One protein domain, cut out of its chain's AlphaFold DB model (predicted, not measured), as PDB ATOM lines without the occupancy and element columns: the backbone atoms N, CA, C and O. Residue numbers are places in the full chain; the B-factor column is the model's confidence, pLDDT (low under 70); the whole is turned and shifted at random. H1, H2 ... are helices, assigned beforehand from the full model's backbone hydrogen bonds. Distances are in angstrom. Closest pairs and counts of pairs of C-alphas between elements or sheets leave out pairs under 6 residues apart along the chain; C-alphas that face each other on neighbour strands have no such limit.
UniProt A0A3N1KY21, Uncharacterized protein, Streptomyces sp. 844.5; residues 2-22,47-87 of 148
ATOM      1  N   THR A   2     276.845 309.626 258.247       67.31
ATOM      2  CA  THR A   2     275.458 309.110 258.176       67.31
ATOM      3  C   THR A   2     275.346 307.618 257.820       67.31
ATOM      4  O   THR A   2     274.482 306.924 258.347       67.31
ATOM      5  N   ALA A   3     276.251 307.096 256.982       64.56
ATOM      6  CA  ALA A   3     276.255 305.685 256.576       64.56
ATOM      7  C   ALA A   3     276.513 304.713 257.744       64.56
ATOM      8  O   ALA A   3     275.880 303.665 257.815       64.56
ATOM      9  N   ILE A   4     277.382 305.091 258.692       72.81
ATOM     10  CA  ILE A   4     277.701 304.270 259.873       72.81
ATOM     11  C   ILE A   4     276.485 304.193 260.798       72.81
ATOM     12  O   ILE A   4     276.152 303.119 261.282       72.81
ATOM     13  N   VAL A   5     275.768 305.307 260.978       60.44
ATOM     14  CA  VAL A   5     274.545 305.358 261.794       60.44
ATOM     15  C   VAL A   5     273.426 304.533 261.157       60.44
ATOM     16  O   VAL A   5     272.751 303.783 261.855       60.44
ATOM     17  N   CYS A   6     273.266 304.602 259.832       69.56
ATOM     18  CA  CYS A   6     272.277 303.796 259.114       69.56
ATOM     19  C   CYS A   6     272.599 302.296 259.186       69.56
ATOM     20  O   CYS A   6     271.712 301.489 259.457       69.56
ATOM     21  N   MET A   7     273.868 301.916 258.991       69.94
ATOM     22  CA  MET A   7     274.299 300.522 259.116       69.94
ATOM     23  C   MET A   7     274.175 300.010 260.553       69.94
ATOM     24  O   MET A   7     273.718 298.887 260.745       69.94
ATOM     25  N   ALA A   8     274.499 300.827 261.559       72.38
ATOM     26  CA  ALA A   8     274.345 300.470 262.967       72.38
ATOM     27  C   ALA A   8     272.870 300.266 263.348       72.38
ATOM     28  O   ALA A   8     272.543 299.274 263.997       72.38
ATOM     29  N   LEU A   9     271.969 301.149 262.895       72.19
ATOM     30  CA  LEU A   9     270.531 300.996 263.134       72.19
ATOM     31  C   LEU A   9     269.956 299.764 262.424       72.19
ATOM     32  O   LEU A   9     269.185 299.022 263.029       72.19
ATOM     33  N   SER A  10     270.341 299.513 261.168       74.31
ATOM     34  CA  SER A  10     269.915 298.306 260.448       74.31
ATOM     35  C   SER A  10     270.452 297.036 261.097       74.31
ATOM     36  O   SER A  10     269.701 296.075 261.242       74.31
ATOM     37  N   ALA A  11     271.714 297.029 261.531       77.00
ATOM     38  CA  ALA A  11     272.300 295.899 262.240       77.00
ATOM     39  C   ALA A  11     271.571 295.643 263.568       77.00
ATOM     40  O   ALA A  11     271.203 294.505 263.849       77.00
ATOM     41  N   ALA A  12     271.274 296.691 264.342       75.06
ATOM     42  CA  ALA A  12     270.507 296.578 265.581       75.06
ATOM     43  C   ALA A  12     269.085 296.043 265.331       75.06
ATOM     44  O   ALA A  12     268.643 295.117 266.011       75.06
ATOM     45  N   GLY A  13     268.395 296.563 264.310       71.31
ATOM     46  CA  GLY A  13     267.072 296.083 263.906       71.31
ATOM     47  C   GLY A  13     267.080 294.614 263.475       71.31
ATOM     48  O   GLY A  13     266.202 293.848 263.874       71.31
ATOM     49  N   LEU A  14     268.105 294.190 262.728       78.12
ATOM     50  CA  LEU A  14     268.269 292.805 262.285       78.12
ATOM     51  C   LEU A  14     268.538 291.865 263.468       78.12
ATOM     52  O   LEU A  14     267.947 290.792 263.548       78.12
ATOM     53  N   VAL A  15     269.382 292.280 264.414       75.50
ATOM     54  CA  VAL A  15     269.691 291.501 265.621       75.50
ATOM     55  C   VAL A  15     268.430 291.287 266.457       75.50
ATOM     56  O   VAL A  15     268.147 290.157 266.855       75.50
ATOM     57  N   ILE A  16     267.623 292.332 266.659       67.12
ATOM     58  CA  ILE A  16     266.367 292.246 267.414       67.12
ATOM     59  C   ILE A  16     265.346 291.355 266.688       67.12
ATOM     60  O   ILE A  16     264.696 290.524 267.325       67.12
ATOM     61  N   ALA A  17     265.239 291.459 265.360       71.44
ATOM     62  CA  ALA A  17     264.355 290.611 264.559       71.44
ATOM     63  C   ALA A  17     264.765 289.129 264.609       71.44
ATOM     64  O   ALA A  17     263.921 288.258 264.823       71.44
ATOM     65  N   VAL A  18     266.062 288.839 264.478       65.56
ATOM     66  CA  VAL A  18     266.614 287.478 264.561       65.56
ATOM     67  C   VAL A  18     266.423 286.894 265.963       65.56
ATOM     68  O   VAL A  18     266.034 285.733 266.101       65.56
ATOM     69  N   LEU A  19     266.632 287.693 267.015       61.03
ATOM     70  CA  LEU A  19     266.384 287.286 268.398       61.03
ATOM     71  C   LEU A  19     264.908 286.952 268.623       61.03
ATOM     72  O   LEU A  19     264.592 285.897 269.177       61.03
ATOM     73  N   ASN A  20     263.999 287.796 268.138       60.81
ATOM     74  CA  ASN A  20     262.566 287.613 268.346       60.81
ATOM     75  C   ASN A  20     261.984 286.463 267.497       60.81
ATOM     76  O   ASN A  20     261.107 285.737 267.964       60.81
ATOM     77  N   GLY A  21     262.520 286.239 266.290       50.12
ATOM     78  CA  GLY A  21     262.191 285.098 265.427       50.12
ATOM     79  C   GLY A  21     262.749 283.760 265.925       50.12
ATOM     80  O   GLY A  21     262.237 282.700 265.573       50.12
ATOM     81  N   SER A  22     263.745 283.780 266.815       53.47
ATOM     82  CA  SER A  22     264.342 282.565 267.386       53.47
ATOM     83  C   SER A  22     263.527 281.917 268.520       53.47
ATOM     84  O   SER A  22     263.979 280.951 269.133       53.47
ATOM     85  N   LEU A  47     290.826 288.498 274.596       62.81
ATOM     86  CA  LEU A  47     290.103 289.375 273.669       62.81
ATOM     87  C   LEU A  47     289.257 290.427 274.404       62.81
ATOM     88  O   LEU A  47     288.793 291.400 273.808       62.81
ATOM     89  N   ILE A  48     289.084 290.247 275.716       64.56
ATOM     90  CA  ILE A  48     288.297 291.123 276.578       64.56
ATOM     91  C   ILE A  48     288.837 292.551 276.606       64.56
ATOM     92  O   ILE A  48     288.040 293.477 276.611       64.56
ATOM     93  N   THR A  49     290.150 292.764 276.522       64.31
ATOM     94  CA  THR A  49     290.752 294.108 276.503       64.31
ATOM     95  C   THR A  49     290.419 294.859 275.216       64.31
ATOM     96  O   THR A  49     290.088 296.043 275.254       64.31
ATOM     97  N   VAL A  50     290.426 294.162 274.075       66.94
ATOM     98  CA  VAL A  50     290.023 294.735 272.779       66.94
ATOM     99  C   VAL A  50     288.526 295.032 272.781       66.94
ATOM    100  O   VAL A  50     288.106 296.110 272.362       66.94
ATOM    101  N   PHE A  51     287.723 294.119 273.330       69.69
ATOM    102  CA  PHE A  51     286.277 294.287 273.447       69.69
ATOM    103  C   PHE A  51     285.891 295.417 274.408       69.69
ATOM    104  O   PHE A  51     284.926 296.129 274.156       69.69
ATOM    105  N   HIS A  52     286.660 295.632 275.478       71.94
ATOM    106  CA  HIS A  52     286.457 296.733 276.419       71.94
ATOM    107  C   HIS A  52     286.901 298.080 275.830       71.94
ATOM    108  O   HIS A  52     286.269 299.103 276.085       71.94
ATOM    109  N   SER A  53     287.945 298.091 274.996       73.25
ATOM    110  CA  SER A  53     288.372 299.285 274.253       73.25
ATOM    111  C   SER A  53     287.318 299.708 273.221       73.25
ATOM    112  O   SER A  53     286.865 300.852 273.218       73.25
ATOM    113  N   ILE A  54     286.809 298.756 272.430       73.19
ATOM    114  CA  ILE A  54     285.660 298.977 271.538       73.19
ATOM    115  C   ILE A  54     284.416 299.375 272.346       73.19
ATOM    116  O   ILE A  54     283.723 300.323 271.994       73.19
ATOM    117  N   GLY A  55     284.159 298.695 273.464       75.31
ATOM    118  CA  GLY A  55     282.986 298.912 274.302       75.31
ATOM    119  C   GLY A  55     282.964 300.299 274.932       75.31
ATOM    120  O   GLY A  55     281.940 300.964 274.890       75.31
ATOM    121  N   SER A  56     284.095 300.770 275.456       74.06
ATOM    122  CA  SER A  56     284.232 302.110 276.037       74.06
ATOM    123  C   SER A  56     284.216 303.216 274.980       74.06
ATOM    124  O   SER A  56     283.641 304.279 275.221       74.06
ATOM    125  N   ALA A  57     284.752 302.969 273.782       73.31
ATOM    126  CA  ALA A  57     284.636 303.894 272.657       73.31
ATOM    127  C   ALA A  57     283.179 304.029 272.182       73.31
ATOM    128  O   ALA A  57     282.683 305.140 272.001       73.31
ATOM    129  N   LEU A  58     282.456 302.912 272.053       71.31
ATOM    130  CA  LEU A  58     281.029 302.945 271.737       71.31
ATOM    131  C   LEU A  58     280.195 303.516 272.884       71.31
ATOM    132  O   LEU A  58     279.242 304.237 272.614       71.31
ATOM    133  N   ALA A  59     280.536 303.223 274.139       71.12
ATOM    134  CA  ALA A  59     279.821 303.732 275.302       71.12
ATOM    135  C   ALA A  59     279.999 305.241 275.429       71.12
ATOM    136  O   ALA A  59     279.008 305.939 275.526       71.12
ATOM    137  N   SER A  60     281.225 305.761 275.340       75.19
ATOM    138  CA  SER A  60     281.479 307.208 275.381       75.19
ATOM    139  C   SER A  60     280.806 307.944 274.223       75.19
ATOM    140  O   SER A  60     280.203 308.994 274.441       75.19
ATOM    141  N   TRP A  61     280.824 307.370 273.014       69.12
ATOM    142  CA  TRP A  61     280.056 307.883 271.880       69.12
ATOM    143  C   TRP A  61     278.550 307.861 272.156       69.12
ATOM    144  O   TRP A  61     277.882 308.873 271.964       69.12
ATOM    145  N   ALA A  62     278.017 306.745 272.656       68.19
ATOM    146  CA  ALA A  62     276.603 306.593 272.972       68.19
ATOM    147  C   ALA A  62     276.167 307.531 274.103       68.19
ATOM    148  O   ALA A  62     275.093 308.108 274.022       68.19
ATOM    149  N   THR A  63     276.995 307.736 275.127       73.81
ATOM    150  CA  THR A  63     276.743 308.678 276.217       73.81
ATOM    151  C   THR A  63     276.680 310.103 275.674       73.81
ATOM    152  O   THR A  63     275.704 310.796 275.940       73.81
ATOM    153  N   ASN A  64     277.634 310.520 274.833       72.62
ATOM    154  CA  ASN A  64     277.591 311.832 274.171       72.62
ATOM    155  C   ASN A  64     276.358 311.987 273.260       72.62
ATOM    156  O   ASN A  64     275.729 313.038 273.231       72.62
ATOM    157  N   LEU A  65     275.977 310.920 272.553       68.94
ATOM    158  CA  LEU A  65     274.817 310.891 271.664       68.94
ATOM    159  C   LEU A  65     273.481 310.936 272.428       68.94
ATOM    160  O   LEU A  65     272.533 311.563 271.967       68.94
ATOM    161  N   VAL A  66     273.407 310.279 273.588       66.75
ATOM    162  CA  VAL A  66     272.246 310.292 274.494       66.75
ATOM    163  C   VAL A  66     272.082 311.660 275.152       66.75
ATOM    164  O   VAL A  66     270.947 312.087 275.361       66.75
ATOM    165  N   PHE A  67     273.189 312.347 275.448       71.12
ATOM    166  CA  PHE A  67     273.169 313.706 275.985       71.12
ATOM    167  C   PHE A  67     272.889 314.784 274.930       71.12
ATOM    168  O   PHE A  67     272.534 315.893 275.321       71.12
ATOM    169  N   ASP A  68     272.983 314.486 273.627       65.69
ATOM    170  CA  ASP A  68     272.605 315.419 272.562       65.69
ATOM    171  C   ASP A  68     271.088 315.334 272.263       65.69
ATOM    172  O   ASP A  68     270.609 314.365 271.651       65.69
ATOM    173  N   PRO A  69     270.285 316.347 272.651       70.94
ATOM    174  CA  PRO A  69     268.827 316.291 272.541       70.94
ATOM    175  C   PRO A  69     268.324 316.216 271.093       70.94
ATOM    176  O   PRO A  69     267.179 315.830 270.855       70.94
ATOM    177  N   ARG A  70     269.152 316.569 270.097       70.81
ATOM    178  CA  ARG A  70     268.757 316.525 268.679       70.81
ATOM    179  C   ARG A  70     268.584 315.096 268.177       70.81
ATOM    180  O   ARG A  70     267.759 314.854 267.298       70.81
ATOM    181  N   VAL A  71     269.320 314.143 268.742       73.06
ATOM    182  CA  VAL A  71     269.235 312.729 268.351       73.06
ATOM    183  C   VAL A  71     267.940 312.110 268.866       73.06
ATOM    184  O   VAL A  71     267.291 311.346 268.149       73.06
ATOM    185  N   TRP A  72     267.508 312.515 270.061       74.94
ATOM    186  CA  TRP A  72     266.220 312.129 270.634       74.94
ATOM    187  C   TRP A  72     265.047 312.509 269.739       74.94
ATOM    188  O   TRP A  72     264.133 311.708 269.582       74.94
ATOM    189  N   VAL A  73     265.092 313.669 269.080       76.56
ATOM    190  CA  VAL A  73     264.051 314.064 268.117       76.56
ATOM    191  C   VAL A  73     263.958 313.049 266.976       76.56
ATOM    192  O   VAL A  73     262.864 312.607 266.634       76.56
ATOM    193  N   GLY A  74     265.098 312.616 266.428       71.38
ATOM    194  CA  GLY A  74     265.144 311.591 265.384       71.38
ATOM    195  C   GLY A  74     264.633 310.230 265.862       71.38
ATOM    196  O   GLY A  74     263.822 309.610 265.179       71.38
ATOM    197  N   VAL A  75     265.053 309.783 267.049       73.25
ATOM    198  CA  VAL A  75     264.626 308.503 267.644       73.25
ATOM    199  C   VAL A  75     263.134 308.506 267.971       73.25
ATOM    200  O   VAL A  75     262.446 307.545 267.643       73.25
ATOM    201  N   VAL A  76     262.611 309.583 268.560       76.31
ATOM    202  CA  VAL A  76     261.179 309.736 268.854       76.31
ATOM    203  C   VAL A  76     260.373 309.761 267.563       76.31
ATOM    204  O   VAL A  76     259.353 309.082 267.478       76.31
ATOM    205  N   MET A  77     260.833 310.475 266.534       78.94
ATOM    206  CA  MET A  77     260.156 310.521 265.237       78.94
ATOM    207  C   MET A  77     260.138 309.144 264.557       78.94
ATOM    208  O   MET A  77     259.108 308.731 264.027       78.94
ATOM    209  N   LEU A  78     261.246 308.401 264.615       78.94
ATOM    210  CA  LEU A  78     261.368 307.059 264.039       78.94
ATOM    211  C   LEU A  78     260.561 306.028 264.844       78.94
ATOM    212  O   LEU A  78     259.870 305.199 264.259       78.94
ATOM    213  N   GLY A  79     260.565 306.131 266.175       81.56
ATOM    214  CA  GLY A  79     259.720 305.341 267.069       81.56
ATOM    215  C   GLY A  79     258.236 305.620 266.852       81.56
ATOM    216  O   GLY A  79     257.440 304.690 266.801       81.56
ATOM    217  N   THR A  80     257.871 306.883 266.628       78.00
ATOM    218  CA  THR A  80     256.502 307.292 266.300       78.00
ATOM    219  C   THR A  80     256.097 306.751 264.937       78.00
ATOM    220  O   THR A  80     255.024 306.176 264.825       78.00
ATOM    221  N   ALA A  81     256.954 306.846 263.918       75.25
ATOM    222  CA  ALA A  81     256.702 306.259 262.604       75.25
ATOM    223  C   ALA A  81     256.557 304.731 262.673       75.25
ATOM    224  O   ALA A  81     255.653 304.176 262.053       75.25
ATOM    225  N   ALA A  82     257.395 304.049 263.457       79.88
ATOM    226  CA  ALA A  82     257.292 302.612 263.690       79.88
ATOM    227  C   ALA A  82     255.998 302.244 264.433       79.88
ATOM    228  O   ALA A  82     255.322 301.305 264.030       79.88
ATOM    229  N   LEU A  83     255.612 303.000 265.465       80.94
ATOM    230  CA  LEU A  83     254.326 302.857 266.157       80.94
ATOM    231  C   LEU A  83     253.153 303.062 265.200       80.94
ATOM    232  O   LEU A  83     252.213 302.278 265.225       80.94
ATOM    233  N   LEU A  84     253.229 304.067 264.326       78.75
ATOM    234  CA  LEU A  84     252.222 304.334 263.302       78.75
ATOM    235  C   LEU A  84     252.154 303.184 262.296       78.75
ATOM    236  O   LEU A  84     251.064 302.752 261.945       78.75
ATOM    237  N   LEU A  85     253.297 302.634 261.882       70.38
ATOM    238  CA  LEU A  85     253.374 301.461 261.011       70.38
ATOM    239  C   LEU A  85     252.852 300.196 261.692       70.38
ATOM    240  O   LEU A  85     252.180 299.415 261.034       70.38
ATOM    241  N   LEU A  86     253.096 299.990 262.987       73.00
ATOM    242  CA  LEU A  86     252.527 298.871 263.745       73.00
ATOM    243  C   LEU A  86     251.013 299.035 263.920       73.00
ATOM    244  O   LEU A  86     250.266 298.080 263.720       73.00
ATOM    245  N   ALA A  87     250.560 300.246 264.239       69.31
ATOM    246  CA  ALA A  87     249.147 300.579 264.366       69.31
ATOM    247  C   ALA A  87     248.405 300.450 263.024       69.31
ATOM    248  O   ALA A  87     247.253 300.028 262.992       69.31
TER     249      ALA A  87
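This is residues 2 to 22 and 47 to 87 of the 148 residues of an uncharacterized protein of Streptomyces sp. 844.5 (UniProt A0A3N1KY21). Two long helices, H2 and H3, meet near their ends at a right angle, like an L, and a third long helix, H1, lies in the opening between their arms without touching either. The arrangement is open, and its one corner is where the end of H2 leads into the beginning of H3. The printed part has 62 residues, with the named helices H1, H2 and H3 in that order along the chain and no named strand; the class is all helix. The whole is loose, with a radius of gyration of the C-alphas of 14.4 A, and flat, spanning 44 by 34 by 18 A.

H2, residues 48 to 67, is 27.2 A from first to last C-alpha. H1, residues 2 to 21, also has 20 residues and is 28.4 A long; its C-alpha 2 is at (275.458, 309.110, 258.176). H3, residues 69 to 87, is 26.5 A long. It begins with C-alpha 69 at (268.827, 316.291, 272.541) and ends with C-alpha 87 at (249.147, 300.579, 264.366).

H2 and H3 are close but not clearly touching, with 2 pairs of C-alphas within 8 A. Their closest C-alphas, those of Leu 65 and Val 71, are 6.7 A apart. Their lines are about perpendicular, at 90 degrees, and their centres are 23.9 A apart. H1 is apart from H2 and from H3. In H1 and H2 every O i to N i+4 pair is within hydrogen-bond range; in H3 it is 14 of 15.

The two C-alphas farthest apart, those of Thr 49 and Ala 87, are 43.8 A from each other. Residues 23 to 46 are cut out, and C-alphas 22 and 47 are 27.4 A apart across the cut. The link from H2 to H3 is tight, with 1 residue. The mean pLDDT of the printed part is 71.1; 22 residues are under 70, among them residues 18 to 22 and 47 to 51.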